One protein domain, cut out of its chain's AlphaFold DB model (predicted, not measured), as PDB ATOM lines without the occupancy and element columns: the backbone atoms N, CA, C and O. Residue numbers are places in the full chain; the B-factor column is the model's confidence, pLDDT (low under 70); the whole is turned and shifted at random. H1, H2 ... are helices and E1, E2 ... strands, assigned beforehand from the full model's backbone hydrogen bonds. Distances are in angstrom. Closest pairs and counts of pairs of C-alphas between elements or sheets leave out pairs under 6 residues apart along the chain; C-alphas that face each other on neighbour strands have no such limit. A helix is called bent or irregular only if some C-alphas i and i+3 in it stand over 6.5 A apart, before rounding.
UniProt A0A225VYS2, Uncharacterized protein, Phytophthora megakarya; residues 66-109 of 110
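Overview. This is residues 66 to 109 of the 110 residues of an uncharacterized protein of Phytophthora megakarya (UniProt A0A225VYS2). A hairpin of two strands, E1 and E2, lies at one end, and a single helix, H1, stands at the other, set crosswise to the hairpin and reached by a long unnamed link, so that the model is two separate parts on one string with no shared core. The hairpin's tip, residues 71 to 76, sticks out away from the helix, and most of H1 also stands free. The printed part has 44 residues with two named strands and one named helix, in the order E1, E2, H1; the two strands make one antiparallel sheet, and the class is mixed, helices and strands. The whole is extended, with a radius of gyration of the C-alphas of 16.5 A, and flat, with spans of 44 by 28 by 14 A.

Along the chain. Find C-alpha 66 at (21.555, 26.004, -2.052), where E1 begins; this strand holds residues 66 to 72 and runs 17.8 A from first to last C-alpha. Past the turn, E2 holds residues 75 to 81 and runs 19.7 A, back to C-alpha 81 at (26.805, 25.397, 0.842). Then look for H1, residues 94 to 107, which is 20.0 A long and ends at C-alpha 107, at (12.279, 5.569, -0.239).

Arrangement. Begin with the sheet, where E1 and E2 are antiparallel neighbours with 160 degrees between their directions. They form a hairpin over a tight link of 2 residues. The C-alphas of Phe 69 and Tyr 78 face each other at 4.3 A. Look for N 70 and O 77, within hydrogen-bond range at 2.8 A, and nearer the turn for N 75 and O 72 at 3.0 A. Outward from the sheet, E1 and H1 are apart, with no C-alpha of the one within 8 A of the other. In H1 each O i to N i+4 pair is within hydrogen-bond range, and the helix is not bent.

Size, cuts and confidence. The two C-alphas farthest apart are those of Lys 73 and Arg 109, at 46.4 A. Between Leu 66 and Arg 109, the first and last printed residues, the C-alphas are 28.2 A apart. The link from E2 to H1 is long, residues 82 to 93, and of these residues 83 to 88 and 90 to 93 stand free. The printed part has no cut. The mean pLDDT of the printed part is 76.0; look for values under 70 at residues 66 to 68, 79 to 86 and 107 to 109, where the model's confidence is low.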
ATOM      1  N   LEU A  66      22.309  24.787  -2.358       64.19
ATOM      2  CA  LEU A  66      21.555  26.004  -2.052       64.19
ATOM      3  C   LEU A  66      20.594  25.762  -0.884       64.19
ATOM      4  O   LEU A  66      19.729  24.892  -0.956       64.19
ATOM      5  N   TRP A  67      20.763  26.499   0.208       61.31
ATOM      6  CA  TRP A  67      19.968  26.337   1.427       61.31
ATOM      7  C   TRP A  67      18.793  27.308   1.505       61.31
ATOM      8  O   TRP A  67      17.778  26.982   2.109       61.31
ATOM      9  N   SER A  68      18.914  28.499   0.921       66.81
ATOM     10  CA  SER A  68      17.865  29.523   0.975       66.81
ATOM     11  C   SER A  68      18.132  30.639  -0.039       66.81
ATOM     12  O   SER A  68      19.195  30.678  -0.661       66.81
ATOM     13  N   PHE A  69      17.198  31.573  -0.199       82.25
ATOM     14  CA  PHE A  69      17.432  32.822  -0.921       82.25
ATOM     15  C   PHE A  69      16.648  33.976  -0.290       82.25
ATOM     16  O   PHE A  69      15.618  33.770   0.348       82.25
ATOM     17  N   LYS A  70      17.129  35.207  -0.473       80.00
ATOM     18  CA  LYS A  70      16.425  36.426  -0.054       80.00
ATOM     19  C   LYS A  70      16.484  37.497  -1.133       80.00
ATOM     20  O   LYS A  70      17.466  37.587  -1.867       80.00
ATOM     21  N   ARG A  71      15.454  38.343  -1.200       87.06
ATOM     22  CA  ARG A  71      15.396  39.491  -2.117       87.06
ATOM     23  C   ARG A  71      15.503  40.797  -1.344       87.06
ATOM     24  O   ARG A  71      14.798  40.988  -0.361       87.06
ATOM     25  N   VAL A  72      16.377  41.693  -1.792       88.00
ATOM     26  CA  VAL A  72      16.566  43.028  -1.212       88.00
ATOM     27  C   VAL A  72      16.785  44.025  -2.344       88.00
ATOM     28  O   VAL A  72      17.724  43.852  -3.117       88.00
ATOM     29  N   LYS A  73      15.946  45.071  -2.417       76.75
ATOM     30  CA  LYS A  73      16.041  46.166  -3.409       76.75
ATOM     31  C   LYS A  73      16.302  45.635  -4.831       76.75
ATOM     32  O   LYS A  73      17.331  45.926  -5.432       76.75
ATOM     33  N   ASP A  74      15.406  44.757  -5.285       85.75
ATOM     34  CA  ASP A  74      15.424  44.056  -6.582       85.75
ATOM     35  C   ASP A  74      16.597  43.106  -6.863       85.75
ATOM     36  O   ASP A  74      16.623  42.454  -7.907       85.75
ATOM     37  N   LYS A  75      17.517  42.915  -5.911       75.19
ATOM     38  CA  LYS A  75      18.601  41.930  -6.011       75.19
ATOM     39  C   LYS A  75      18.267  40.658  -5.240       75.19
ATOM     40  O   LYS A  75      17.767  40.714  -4.115       75.19
ATOM     41  N   THR A  76      18.565  39.510  -5.842       88.44
ATOM     42  CA  THR A  76      18.370  38.191  -5.228       88.44
ATOM     43  C   THR A  76      19.708  37.656  -4.742       88.44
ATOM     44  O   THR A  76      20.667  37.590  -5.503       88.44
ATOM     45  N   TYR A  77      19.758  37.277  -3.472       83.88
ATOM     46  CA  TYR A  77      20.911  36.663  -2.832       83.88
ATOM     47  C   TYR A  77      20.585  35.214  -2.518       83.88
ATOM     48  O   TYR A  77      19.509  34.926  -1.992       83.88
ATOM     49  N   TYR A  78      21.531  34.326  -2.789       79.25
ATOM     50  CA  TYR A  78      21.402  32.902  -2.530       79.25
ATOM     51  C   TYR A  78      22.328  32.488  -1.387       79.25
ATOM     52  O   TYR A  78      23.465  32.944  -1.305       79.25
ATOM     53  N   LEU A  79      21.830  31.631  -0.499       68.56
ATOM     54  CA  LEU A  79      22.615  30.960   0.530       68.56
ATOM     55  C   LEU A  79      23.064  29.615  -0.032       68.56
ATOM     56  O   LEU A  79      22.224  28.785  -0.374       68.56
ATOM     57  N   VAL A  80      24.372  29.414  -0.147       64.00
ATOM     58  CA  VAL A  80      24.981  28.364  -0.965       64.00
ATOM     59  C   VAL A  80      26.024  27.618  -0.089       64.00
ATOM     60  O   VAL A  80      26.833  28.260   0.569       64.00
ATOM     61  N   ASN A  81      25.975  26.281  -0.007       67.44
ATOM     62  CA  ASN A  81      26.805  25.397   0.842       67.44
ATOM     63  C   ASN A  81      27.983  24.830   0.059       67.44
ATOM     64  O   ASN A  81      27.723  24.050  -0.852       67.44
ATOM     65  N   TRP A  82      29.228  25.180   0.384       62.34
ATOM     66  CA  TRP A  82      30.299  25.175  -0.609       62.34
ATOM     67  C   TRP A  82      31.349  24.079  -0.643       62.34
ATOM     68  O   TRP A  82      32.162  24.172  -1.543       62.34
ATOM     69  N   GLU A  83      31.259  22.989   0.137       59.41
ATOM     70  CA  GLU A  83      31.636  21.660  -0.388       59.41
ATOM     71  C   GLU A  83      31.329  20.447   0.597       59.41
ATOM     72  O   GLU A  83      31.935  20.472   1.656       59.41
ATOM     73  N   PRO A  84      30.544  19.338   0.351       61.38
ATOM     74  CA  PRO A  84      30.663  18.059   1.113       61.38
ATOM     75  C   PRO A  84      31.181  16.851   0.304       61.38
ATOM     76  O   PRO A  84      30.508  16.399  -0.614       61.38
ATOM     77  N   THR A  85      32.351  16.241   0.454       66.88
ATOM     78  CA  THR A  85      33.252  16.015   1.575       66.88
ATOM     79  C   THR A  85      33.151  14.504   1.742       66.88
ATOM     80  O   THR A  85      32.329  14.072   2.541       66.88
ATOM     81  N   TRP A  86      33.801  13.695   0.883       66.12
ATOM     82  CA  TRP A  86      33.771  12.238   1.046       66.12
ATOM     83  C   TRP A  86      34.570  11.899   2.289       66.12
ATOM     84  O   TRP A  86      35.796  11.892   2.264       66.12
ATOM     85  N   ASP A  87      33.847  11.666   3.369       70.19
ATOM     86  CA  ASP A  87      34.434  11.351   4.652       70.19
ATOM     87  C   ASP A  87      34.251   9.849   4.900       70.19
ATOM     88  O   ASP A  87      33.147   9.322   4.690       70.19
ATOM     89  N   PRO A  88      35.308   9.112   5.280       83.62
ATOM     90  CA  PRO A  88      35.168   7.737   5.723       83.62
ATOM     91  C   PRO A  88      34.022   7.603   6.727       83.62
ATOM     92  O   PRO A  88      33.857   8.442   7.608       83.62
ATOM     93  N   ARG A  89      33.249   6.510   6.656       80.62
ATOM     94  CA  ARG A  89      32.127   6.272   7.588       80.62
ATOM     95  C   ARG A  89      32.547   6.431   9.054       80.62
ATOM     96  O   ARG A  89      31.746   6.887   9.856       80.62
ATOM     97  N   ALA A  90      33.788   6.063   9.381       86.50
ATOM     98  CA  ALA A  90      34.368   6.192  10.716       86.50
ATOM     99  C   ALA A  90      34.436   7.644  11.229       86.50
ATOM    100  O   ALA A  90      34.401   7.856  12.435       86.50
ATOM    101  N   HIS A  91      34.512   8.628  10.335       78.81
ATOM    102  CA  HIS A  91      34.556  10.052  10.667       78.81
ATOM    103  C   HIS A  91      33.161  10.691  10.722       78.81
ATOM    104  O   HIS A  91      32.992  11.804  11.213       78.81
ATOM    105  N   ILE A  92      32.132   9.969  10.266       78.56
ATOM    106  CA  ILE A  92      30.748  10.432  10.280       78.56
ATOM    107  C   ILE A  92      30.045   9.857  11.510       78.56
ATOM    108  O   ILE A  92      30.085   8.655  11.776       78.56
ATOM    109  N   HIS A  93      29.330  10.706  12.250       79.19
ATOM    110  CA  HIS A  93      28.609  10.271  13.442       79.19
ATOM    111  C   HIS A  93      27.595   9.147  13.112       79.19
ATOM    112  O   HIS A  93      26.709   9.352  12.271       79.19
ATOM    113  N   PRO A  94      27.647   7.979  13.789       86.94
ATOM    114  CA  PRO A  94      26.845   6.808  13.421       86.94
ATOM    115  C   PRO A  94      25.333   7.052  13.374       86.94
ATOM    116  O   PRO A  94      24.642   6.447  12.557       86.94
ATOM    117  N   SER A  95      24.802   7.954  14.210       80.69
ATOM    118  CA  SER A  95      23.366   8.278  14.202       80.69
ATOM    119  C   SER A  95      22.923   9.036  12.946       80.69
ATOM    120  O   SER A  95      21.808   8.817  12.479       80.69
ATOM    121  N   VAL A  96      23.787   9.884  12.376       78.62
ATOM    122  CA  VAL A  96      23.507  10.632  11.140       78.62
ATOM    123  C   VAL A  96      23.475   9.662   9.968       78.62
ATOM    124  O   VAL A  96      22.545   9.685   9.163       78.62
ATOM    125  N   VAL A  97      24.437   8.737   9.935       83.75
ATOM    126  CA  VAL A  97      24.470   7.650   8.954       83.75
ATOM    127  C   VAL A  97      23.239   6.750   9.094       83.75
ATOM    128  O   VAL A  97      22.588   6.453   8.097       83.75
ATOM    129  N   ALA A  98      22.855   6.370  10.316       89.12
ATOM    130  CA  ALA A  98      21.679   5.534  10.558       89.12
ATOM    131  C   ALA A  98      20.362   6.229  10.175       89.12
ATOM    132  O   ALA A  98      19.479   5.587   9.606       89.12
ATOM    133  N   ALA A  99      20.216   7.528  10.458       82.25
ATOM    134  CA  ALA A  99      19.052   8.313  10.052       82.25
ATOM    135  C   ALA A  99      18.958   8.422   8.523       82.25
ATOM    136  O   ALA A  99      17.901   8.133   7.963       82.25
ATOM    137  N   PHE A 100      20.075   8.730   7.856       85.12
ATOM    138  CA  PHE A 100      20.163   8.773   6.396       85.12
ATOM    139  C   PHE A 100      19.839   7.415   5.758       85.12
ATOM    140  O   PHE A 100      19.025   7.328   4.840       85.12
ATOM    141  N   GLU A 101      20.421   6.324   6.263       87.56
ATOM    142  CA  GLU A 101      20.145   4.970   5.776       87.56
ATOM    143  C   GLU A 101      18.687   4.559   6.015       87.56
ATOM    144  O   GLU A 101      18.079   3.924   5.155       87.56
ATOM    145  N   LYS A 102      18.099   4.930   7.157       87.69
ATOM    146  CA  LYS A 102      16.686   4.676   7.468       87.69
ATOM    147  C   LYS A 102      15.761   5.435   6.516       87.69
ATOM    148  O   LYS A 102      14.832   4.834   5.985       87.69
ATOM    149  N   GLU A 103      16.033   6.714   6.268       82.00
ATOM    150  CA  GLU A 103      15.302   7.537   5.298       82.00
ATOM    151  C   GLU A 103      15.411   6.952   3.882       82.00
ATOM    152  O   GLU A 103      14.404   6.749   3.207       82.00
ATOM    153  N   ARG A 104      16.618   6.558   3.454       79.94
ATOM    154  CA  ARG A 104      16.836   5.917   2.146       79.94
ATOM    155  C   ARG A 104      16.102   4.586   2.012       79.94
ATOM    156  O   ARG A 104      15.527   4.329   0.960       79.94
ATOM    157  N   ARG A 105      16.077   3.753   3.057       77.75
ATOM    158  CA  ARG A 105      15.329   2.483   3.053       77.75
ATOM    159  C   ARG A 105      13.824   2.690   2.894       77.75
ATOM    160  O   ARG A 105      13.186   1.875   2.237       77.75
ATOM    161  N   LEU A 106      13.262   3.760   3.462       70.50
ATOM    162  CA  LEU A 106      11.842   4.097   3.296       70.50
ATOM    163  C   LEU A 106      11.511   4.515   1.858       70.50
ATOM    164  O   LEU A 106      10.426   4.217   1.379       70.50
ATOM    165  N   LEU A 107      12.457   5.138   1.151       62.88
ATOM    166  CA  LEU A 107      12.279   5.569  -0.239       62.88
ATOM    167  C   LEU A 107      12.401   4.433  -1.271       62.88
ATOM    168  O   LEU A 107      11.923   4.585  -2.389       62.88
ATOM    169  N   VAL A 108      13.044   3.313  -0.925       61.06
ATOM    170  CA  VAL A 108      13.262   2.162  -1.831       61.06
ATOM    171  C   VAL A 108      12.131   1.127  -1.743       61.06
ATOM    172  O   VAL A 108      12.071   0.206  -2.547       61.06
ATOM    173  N   ARG A 109      11.217   1.259  -0.776       56.62
ATOM    174  CA  ARG A 109      10.175   0.260  -0.487       56.62
ATOM    175  C   ARG A 109       8.812   0.557  -1.136       56.62
ATOM    176  O   ARG A 109       7.803   0.098  -0.605       56.62
TER     177      ARG A 109